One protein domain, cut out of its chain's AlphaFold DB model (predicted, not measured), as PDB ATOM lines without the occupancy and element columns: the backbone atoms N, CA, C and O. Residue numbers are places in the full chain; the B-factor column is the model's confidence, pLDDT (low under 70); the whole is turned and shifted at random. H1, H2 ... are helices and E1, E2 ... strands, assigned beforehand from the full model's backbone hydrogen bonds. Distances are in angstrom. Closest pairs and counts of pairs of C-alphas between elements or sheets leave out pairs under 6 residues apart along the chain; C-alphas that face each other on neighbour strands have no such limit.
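What this domain is: This is residues 2 to 7 and 27 to 82 of the 349 residues of an uncharacterized protein of Pseudoglutamicibacter albus DNF00011 (UniProt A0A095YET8). One long helix, H2, makes the long axis, with a small sheet of two short strands, E1 and E2, packed by its first residues and the short helix H1 by its last ones. From the far end of H2, residues 65 to 77 fold back to the sheet with no named element. The 62 printed residues hold two named helices and two named strands in the order H1, E1, H2, E2; the sheet's order is E1, E2, parallel, and the class is mostly helix. The whole is loose, with a radius of gyration of the C-alphas of 13.7 A, and elongated, spanning 41 by 22 by 15 A.

How they stand to each other: Strands E1, residues 33 to 36, and E2, residues 78 to 81, are parallel neighbours at 15 degrees; N 34 and O 78, 2.9 A apart, and N 80 and O 34, 2.8 A apart, are within hydrogen-bond range. With H2, residues 39 to 64, they form a strand-helix-strand unit, two parallel neighbour strands with a helix between them in the chain, and its crossover is right-handed. The closest C-alphas of H2 and E2 are those of Asp 39 and His 81, 5.9 A; of H2 and E1, those of Val 42 and Glu 36, 6.0 A. H1, residues 2 to 7, touches H2 at residues 60 to 64 alone, the closest C-alphas being those of Ser 7 and Val 64, 6.3 A. They run the same way at a shallow tilt of 30 degrees. H1 and E2 are apart. Every O i to N i+4 pair of H1 is within hydrogen-bond range, and 20 of 22 in H2.

Where its parts are: H2 is 37.0 A long, from C-alpha 39 at (-26.632, -16.175, 10.137) to C-alpha 64 at (-3.542, 9.612, -2.972). E1 measures 10.4 A, E2 9.9 A and H1 8.5 A. E2 ends at C-alpha 81, (-24.377, -13.915, 15.067).

The domain as a whole: The C-alphas farthest apart, of Tyr 65 and Gly 82, are 41.4 A apart. Residues 8 to 26 are not printed; C-alphas 7 and 27 are 15.3 A apart across this cut. The link from E1 to H2 is tight and that from H2 to E2 long, with 13 residues. The model's pLDDT is under 70 at residues 2 to 7, 64 to 70 and 72 to 75.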
ATOM      1  N   GLU A   2     -11.231  13.564   4.535       51.28
ATOM      2  CA  GLU A   2      -9.988  13.455   5.325       51.28
ATOM      3  C   GLU A   2      -8.750  13.075   4.486       51.28
ATOM      4  O   GLU A   2      -7.764  13.797   4.535       51.28
ATOM      5  N   ASN A   3      -8.821  12.052   3.621       55.84
ATOM      6  CA  ASN A   3      -7.696  11.680   2.736       55.84
ATOM      7  C   ASN A   3      -7.280  12.809   1.779       55.84
ATOM      8  O   ASN A   3      -6.111  12.943   1.435       55.84
ATOM      9  N   LYS A   4      -8.233  13.663   1.385       55.59
ATOM     10  CA  LYS A   4      -7.971  14.840   0.548       55.59
ATOM     11  C   LYS A   4      -7.266  15.946   1.340       55.59
ATOM     12  O   LYS A   4      -6.333  16.548   0.832       55.59
ATOM     13  N   ILE A   5      -7.669  16.160   2.595       58.94
ATOM     14  CA  ILE A   5      -6.996  17.081   3.522       58.94
ATOM     15  C   ILE A   5      -5.576  16.586   3.829       58.94
ATOM     16  O   ILE A   5      -4.642  17.378   3.813       58.94
ATOM     17  N   LEU A   6      -5.395  15.282   4.062       57.59
ATOM     18  CA  LEU A   6      -4.076  14.679   4.254       57.59
ATOM     19  C   LEU A   6      -3.202  14.828   3.006       57.59
ATOM     20  O   LEU A   6      -2.058  15.241   3.138       57.59
ATOM     21  N   SER A   7      -3.739  14.566   1.814       55.44
ATOM     22  CA  SER A   7      -3.025  14.762   0.545       55.44
ATOM     23  C   SER A   7      -2.578  16.222   0.355       55.44
ATOM     24  O   SER A   7      -1.408  16.478   0.085       55.44
ATOM     25  N   VAL A  27      -9.207   4.486   8.015       81.81
ATOM     26  CA  VAL A  27     -10.486   3.780   8.107       81.81
ATOM     27  C   VAL A  27     -10.254   2.316   7.761       81.81
ATOM     28  O   VAL A  27      -9.641   2.039   6.733       81.81
ATOM     29  N   SER A  28     -10.732   1.400   8.598       85.31
ATOM     30  CA  SER A  28     -10.659  -0.042   8.340       85.31
ATOM     31  C   SER A  28     -11.910  -0.767   8.818       85.31
ATOM     32  O   SER A  28     -12.636  -0.294   9.699       85.31
ATOM     33  N   LEU A  29     -12.142  -1.969   8.283       88.44
ATOM     34  CA  LEU A  29     -13.283  -2.796   8.684       88.44
ATOM     35  C   LEU A  29     -13.301  -3.156  10.173       88.44
ATOM     36  O   LEU A  29     -14.377  -3.391  10.721       88.44
ATOM     37  N   LYS A  30     -12.149  -3.137  10.854       88.62
ATOM     38  CA  LYS A  30     -12.046  -3.402  12.300       88.62
ATOM     39  C   LYS A  30     -12.803  -2.391  13.163       88.62
ATOM     40  O   LYS A  30     -13.065  -2.679  14.319       88.62
ATOM     41  N   GLN A  31     -13.142  -1.223  12.617       91.62
ATOM     42  CA  GLN A  31     -13.908  -0.189  13.319       91.62
ATOM     43  C   GLN A  31     -15.424  -0.434  13.271       91.62
ATOM     44  O   GLN A  31     -16.187   0.302  13.896       91.62
ATOM     45  N   PHE A  32     -15.880  -1.442  12.519       94.69
ATOM     46  CA  PHE A  32     -17.294  -1.739  12.325       94.69
ATOM     47  C   PHE A  32     -17.688  -2.998  13.093       94.69
ATOM     48  O   PHE A  32     -17.167  -4.088  12.851       94.69
ATOM     49  N   HIS A  33     -18.651  -2.832  13.998       96.69
ATOM     50  CA  HIS A  33     -19.188  -3.886  14.853       96.69
ATOM     51  C   HIS A  33     -20.691  -4.039  14.604       96.69
ATOM     52  O   HIS A  33     -21.382  -3.060  14.317       96.69
ATOM     53  N   GLY A  34     -21.217  -5.257  14.726       96.81
ATOM     54  CA  GLY A  34     -22.644  -5.517  14.538       96.81
ATOM     55  C   GLY A  34     -23.120  -6.794  15.218       96.81
ATOM     56  O   GLY A  34     -22.336  -7.706  15.467       96.81
ATOM     57  N   ILE A  35     -24.422  -6.861  15.496       98.12
ATOM     58  CA  ILE A  35     -25.094  -8.052  16.025       98.12
ATOM     59  C   ILE A  35     -26.317  -8.320  15.154       98.12
ATOM     60  O   ILE A  35     -27.161  -7.441  14.990       98.12
ATOM     61  N   GLU A  36     -26.420  -9.529  14.614       97.75
ATOM     62  CA  GLU A  36     -27.520  -9.940  13.742       97.75
ATOM     63  C   GLU A  36     -27.957 -11.364  14.100       97.75
ATOM     64  O   GLU A  36     -27.128 -12.244  14.321       97.75
ATOM     65  N   ILE A  37     -29.267 -11.594  14.186       96.69
ATOM     66  CA  ILE A  37     -29.846 -12.874  14.621       96.69
ATOM     67  C   ILE A  37     -29.934 -13.894  13.481       96.69
ATOM     68  O   ILE A  37     -30.112 -15.084  13.722       96.69
ATOM     69  N   ASN A  38     -29.841 -13.439  12.232       96.31
ATOM     70  CA  ASN A  38     -29.865 -14.274  11.047       96.31
ATOM     71  C   ASN A  38     -28.441 -14.520  10.517       96.31
ATOM     72  O   ASN A  38     -27.810 -13.626   9.960       96.31
ATOM     73  N   ASP A  39     -27.958 -15.759  10.628       95.81
ATOM     74  CA  ASP A  39     -26.632 -16.175  10.137       95.81
ATOM     75  C   ASP A  39     -26.383 -15.815   8.658       95.81
ATOM     76  O   ASP A  39     -25.322 -15.312   8.285       95.81
ATOM     77  N   PHE A  40     -27.378 -15.988   7.784       95.75
ATOM     78  CA  PHE A  40     -27.224 -15.602   6.382       95.75
ATOM     79  C   PHE A  40     -26.977 -14.091   6.238       95.75
ATOM     80  O   PHE A  40     -26.057 -13.690   5.525       95.75
ATOM     81  N   ALA A  41     -27.723 -13.255   6.963       94.75
ATOM     82  CA  ALA A  41     -27.524 -11.809   6.967       94.75
ATOM     83  C   ALA A  41     -26.160 -11.397   7.555       94.75
ATOM     84  O   ALA A  41     -25.543 -10.470   7.033       94.75
ATOM     85  N   VAL A  42     -25.632 -12.118   8.553       94.31
ATOM     86  CA  VAL A  42     -24.263 -11.913   9.072       94.31
ATOM     87  C   VAL A  42     -23.223 -12.103   7.965       94.31
ATOM     88  O   VAL A  42     -22.337 -11.264   7.788       94.31
ATOM     89  N   ASN A  43     -23.333 -13.187   7.195       92.62
ATOM     90  CA  ASN A  43     -22.399 -13.483   6.105       92.62
ATOM     91  C   ASN A  43     -22.517 -12.471   4.954       92.62
ATOM     92  O   ASN A  43     -21.503 -12.025   4.408       92.62
ATOM     93  N   VAL A  44     -23.744 -12.060   4.621       94.12
ATOM     94  CA  VAL A  44     -23.996 -10.993   3.643       94.12
ATOM     95  C   VAL A  44     -23.382  -9.672   4.105       94.12
ATOM     96  O   VAL A  44     -22.695  -9.033   3.315       94.12
ATOM     97  N   ALA A  45     -23.553  -9.288   5.373       92.75
ATOM     98  CA  ALA A  45     -22.988  -8.058   5.924       92.75
ATOM     99  C   ALA A  45     -21.456  -8.048   5.841       92.75
ATOM    100  O   ALA A  45     -20.882  -7.089   5.335       92.75
ATOM    101  N   LYS A  46     -20.787  -9.136   6.250       90.81
ATOM    102  CA  LYS A  46     -19.321  -9.256   6.137       90.81
ATOM    103  C   LYS A  46     -18.846  -9.118   4.690       90.81
ATOM    104  O   LYS A  46     -17.911  -8.371   4.420       90.81
ATOM    105  N   THR A  47     -19.539  -9.774   3.760       90.50
ATOM    106  CA  THR A  47     -19.212  -9.705   2.328       90.50
ATOM    107  C   THR A  47     -19.433  -8.305   1.755       90.50
ATOM    108  O   THR A  47     -18.591  -7.799   1.019       90.50
ATOM    109  N   ALA A  48     -20.541  -7.655   2.111       91.81
ATOM    110  CA  ALA A  48     -20.855  -6.300   1.675       91.81
ATOM    111  C   ALA A  48     -19.835  -5.278   2.196       91.81
ATOM    112  O   ALA A  48     -19.433  -4.393   1.447       91.81
ATOM    113  N   MET A  49     -19.374  -5.431   3.441       90.50
ATOM    114  CA  MET A  49     -18.334  -4.578   4.015       90.50
ATOM    115  C   MET A  49     -17.006  -4.706   3.259       90.50
ATOM    116  O   MET A  49     -16.395  -3.685   2.963       90.50
ATOM    117  N   TRP A  50     -16.597  -5.916   2.862       87.94
ATOM    118  CA  TRP A  50     -15.417  -6.083   2.000       87.94
ATOM    119  C   TRP A  50     -15.587  -5.401   0.645       87.94
ATOM    120  O   TRP A  50     -14.690  -4.699   0.197       87.94
ATOM    121  N   ILE A  51     -16.742  -5.566  -0.004       88.06
ATOM    122  CA  ILE A  51     -17.009  -4.903  -1.290       88.06
ATOM    123  C   ILE A  51     -16.941  -3.378  -1.131       88.06
ATOM    124  O   ILE A  51     -16.359  -2.706  -1.981       88.06
ATOM    125  N   ALA A  52     -17.493  -2.837  -0.042       88.94
ATOM    126  CA  ALA A  52     -17.452  -1.410   0.253       88.94
ATOM    127  C   ALA A  52     -16.025  -0.905   0.527       88.94
ATOM    128  O   ALA A  52     -15.667   0.166   0.046       88.94
ATOM    129  N   GLU A  53     -15.202  -1.671   1.251       86.44
ATOM    130  CA  GLU A  53     -13.787  -1.345   1.476       86.44
ATOM    131  C   GLU A  53     -13.012  -1.313   0.155       86.44
ATOM    132  O   GLU A  53     -12.350  -0.321  -0.129       86.44
ATOM    133  N   LEU A  54     -13.176  -2.322  -0.705       85.50
ATOM    134  CA  LEU A  54     -12.532  -2.359  -2.024       85.50
ATOM    135  C   LEU A  54     -12.955  -1.177  -2.911       85.50
ATOM    136  O   LEU A  54     -12.129  -0.580  -3.598       85.50
ATOM    137  N   GLN A  55     -14.239  -0.806  -2.888       87.44
ATOM    138  CA  GLN A  55     -14.733   0.369  -3.611       87.44
ATOM    139  C   GLN A  55     -14.129   1.667  -3.060       87.44
ATOM    140  O   GLN A  55     -13.673   2.509  -3.833       87.44
ATOM    141  N   ALA A  56     -14.072   1.813  -1.735       86.12
ATOM    142  CA  ALA A  56     -13.484   2.977  -1.083       86.12
ATOM    143  C   ALA A  56     -11.968   3.080  -1.324       86.12
ATOM    144  O   ALA A  56     -11.457   4.183  -1.529       86.12
ATOM    145  N   ASN A  57     -11.257   1.951  -1.341       84.00
ATOM    146  CA  ASN A  57      -9.830   1.890  -1.642       84.00
ATOM    147  C   ASN A  57      -9.566   2.307  -3.086       84.00
ATOM    148  O   ASN A  57      -8.762   3.210  -3.303       84.00
ATOM    149  N   ALA A  58     -10.307   1.758  -4.055       83.38
ATOM    150  CA  ALA A  58     -10.193   2.146  -5.460       83.38
ATOM    151  C   ALA A  58     -10.425   3.655  -5.666       83.38
ATOM    152  O   ALA A  58      -9.701   4.304  -6.418       83.38
ATOM    153  N   GLU A  59     -11.395   4.250  -4.963       82.25
ATOM    154  CA  GLU A  59     -11.583   5.704  -4.970       82.25
ATOM    155  C   GLU A  59     -10.402   6.444  -4.322       82.25
ATOM    156  O   GLU A  59      -9.943   7.460  -4.850       82.25
ATOM    157  N   ALA A  60      -9.870   5.950  -3.204       80.31
ATOM    158  CA  ALA A  60      -8.743   6.565  -2.511       80.31
ATOM    159  C   ALA A  60      -7.440   6.518  -3.325       80.31
ATOM    160  O   ALA A  60      -6.699   7.503  -3.318       80.31
ATOM    161  N   GLU A  61      -7.179   5.444  -4.076       78.50
ATOM    162  CA  GLU A  61      -6.024   5.337  -4.979       78.50
ATOM    163  C   GLU A  61      -6.006   6.474  -6.007       78.50
ATOM    164  O   GLU A  61      -4.955   7.063  -6.270       78.50
ATOM    165  N   THR A  62      -7.180   6.858  -6.528       73.12
ATOM    166  CA  THR A  62      -7.291   7.987  -7.469       73.12
ATOM    167  C   THR A  62      -6.943   9.341  -6.842       73.12
ATOM    168  O   THR A  62      -6.610  10.280  -7.563       73.12
ATOM    169  N   VAL A  63      -7.006   9.451  -5.509       70.25
ATOM    170  CA  VAL A  63      -6.790  10.696  -4.753       70.25
ATOM    171  C   VAL A  63      -5.382  10.782  -4.160       70.25
ATOM    172  O   VAL A  63      -4.816  11.874  -4.091       70.25
ATOM    173  N   VAL A  64      -4.825   9.660  -3.698       65.50
ATOM    174  CA  VAL A  64      -3.542   9.612  -2.972       65.50
ATOM    175  C   VAL A  64      -2.369   9.244  -3.898       65.50
ATOM    176  O   VAL A  64      -1.216   9.387  -3.507       65.50
ATOM    177  N   TYR A  65      -2.635   8.837  -5.150       60.97
ATOM    178  CA  TYR A  65      -1.621   8.428  -6.140       60.97
ATOM    179  C   TYR A  65      -0.655   7.339  -5.630       60.97
ATOM    180  O   TYR A  65       0.486   7.238  -6.081       60.97
ATOM    181  N   SER A  66      -1.117   6.507  -4.697       63.72
ATOM    182  CA  SER A  66      -0.400   5.359  -4.140       63.72
ATOM    183  C   SER A  66      -1.235   4.100  -4.337       63.72
ATOM    184  O   SER A  66      -2.446   4.153  -4.131       63.72
ATOM    185  N   GLN A  67      -0.596   2.984  -4.688       62.03
ATOM    186  CA  GLN A  67      -1.267   1.683  -4.748       62.03
ATOM    187  C   GLN A  67      -1.595   1.195  -3.334       62.03
ATOM    188  O   GLN A  67      -0.737   1.241  -2.451       62.03
ATOM    189  N   ILE A  68      -2.827   0.741  -3.134       69.00
ATOM    190  CA  ILE A  68      -3.309   0.120  -1.904       69.00
ATOM    191  C   ILE A  68      -3.358  -1.392  -2.161       69.00
ATOM    192  O   ILE A  68      -3.996  -1.861  -3.099       69.00
ATOM    193  N   GLU A  69      -2.638  -2.183  -1.362       64.50
ATOM    194  CA  GLU A  69      -2.697  -3.645  -1.476       64.50
ATOM    195  C   GLU A  69      -3.987  -4.180  -0.841       64.50
ATOM    196  O   GLU A  69      -4.109  -4.267   0.378       64.50
ATOM    197  N   ASP A  70      -4.940  -4.572  -1.685       67.19
ATOM    198  CA  ASP A  70      -6.252  -5.082  -1.264       67.19
ATOM    199  C   ASP A  70      -6.266  -6.580  -0.904       67.19
ATOM    200  O   ASP A  70      -7.235  -7.089  -0.334       67.19
ATOM    201  N   LEU A  71      -5.224  -7.330  -1.281       70.06
ATOM    202  CA  LEU A  71      -5.196  -8.790  -1.176       70.06
ATOM    203  C   LEU A  71      -3.877  -9.313  -0.587       70.06
ATOM    204  O   LEU A  71      -2.812  -8.820  -0.953       70.06
ATOM    205  N   PRO A  72      -3.916 -10.387   0.232       68.56
ATOM    206  CA  PRO A  72      -5.107 -11.135   0.661       68.56
ATOM    207  C   PRO A  72      -5.955 -10.353   1.677       68.56
ATOM    208  O   PRO A  72      -5.422  -9.528   2.405       68.56
ATOM    209  N   LEU A  73      -7.260 -10.641   1.763       68.19
ATOM    210  CA  LEU A  73      -8.141 -10.031   2.769       68.19
ATOM    211  C   LEU A  73      -7.661 -10.415   4.177       68.19
ATOM    212  O   LEU A  73      -7.711 -11.590   4.546       68.19
ATOM    213  N   GLN A  74      -7.189  -9.438   4.954       66.12
ATOM    214  CA  GLN A  74      -6.705  -9.662   6.325       66.12
ATOM    215  C   GLN A  74      -7.671  -9.129   7.390       66.12
ATOM    216  O   GLN A  74      -7.717  -9.668   8.498       66.12
ATOM    217  N   ASP A  75      -8.472  -8.119   7.044       67.12
ATOM    218  CA  ASP A  75      -9.379  -7.435   7.961       67.12
ATOM    219  C   ASP A  75     -10.829  -7.861   7.714       67.12
ATOM    220  O   ASP A  75     -11.242  -8.154   6.593       67.12
ATOM    221  N   SER A  76     -11.625  -7.942   8.780       73.12
ATOM    222  CA  SER A  76     -13.053  -8.247   8.678       73.12
ATOM    223  C   SER A  76     -13.830  -7.474   9.730       73.12
ATOM    224  O   SER A  76     -13.353  -7.308  10.855       73.12
ATOM    225  N   ALA A  77     -15.023  -7.010   9.361       81.19
ATOM    226  CA  ALA A  77     -15.934  -6.369  10.299       81.19
ATOM    227  C   ALA A  77     -16.360  -7.358  11.392       81.19
ATOM    228  O   ALA A  77     -16.649  -8.533  11.116       81.19
ATOM    229  N   HIS A  78     -16.442  -6.881  12.634       91.69
ATOM    230  CA  HIS A  78     -16.825  -7.703  13.774       91.69
ATOM    231  C   HIS A  78     -18.353  -7.833  13.860       91.69
ATOM    232  O   HIS A  78     -19.021  -7.179  14.658       91.69
ATOM    233  N   VAL A  79     -18.921  -8.676  12.992       93.88
ATOM    234  CA  VAL A  79     -20.356  -8.999  12.996       93.88
ATOM    235  C   VAL A  79     -20.591 -10.327  13.716       93.88
ATOM    236  O   VAL A  79     -20.163 -11.389  13.243       93.88
ATOM    237  N   VAL A  80     -21.275 -10.250  14.856       95.75
ATOM    238  CA  VAL A  80     -21.619 -11.365  15.741       95.75
ATOM    239  C   VAL A  80     -22.999 -11.911  15.380       95.75
ATOM    240  O   VAL A  80     -23.971 -11.163  15.270       95.75
ATOM    241  N   HIS A  81     -23.095 -13.232  15.221       97.44
ATOM    242  CA  HIS A  81     -24.377 -13.915  15.067       97.44
ATOM    243  C   HIS A  81     -25.018 -14.137  16.440       97.44
ATOM    244  O   HIS A  81     -24.479 -14.877  17.265       97.44
ATOM    245  N   GLY A  82     -26.176 -13.527  16.683       96.88
ATOM    246  CA  GLY A  82     -26.960 -13.787  17.882       96.88
ATOM    247  C   GLY A  82     -28.060 -12.769  18.159       96.88
ATOM    248  O   GLY A  82     -28.290 -11.822  17.411       96.88
TER     249      GLY A  82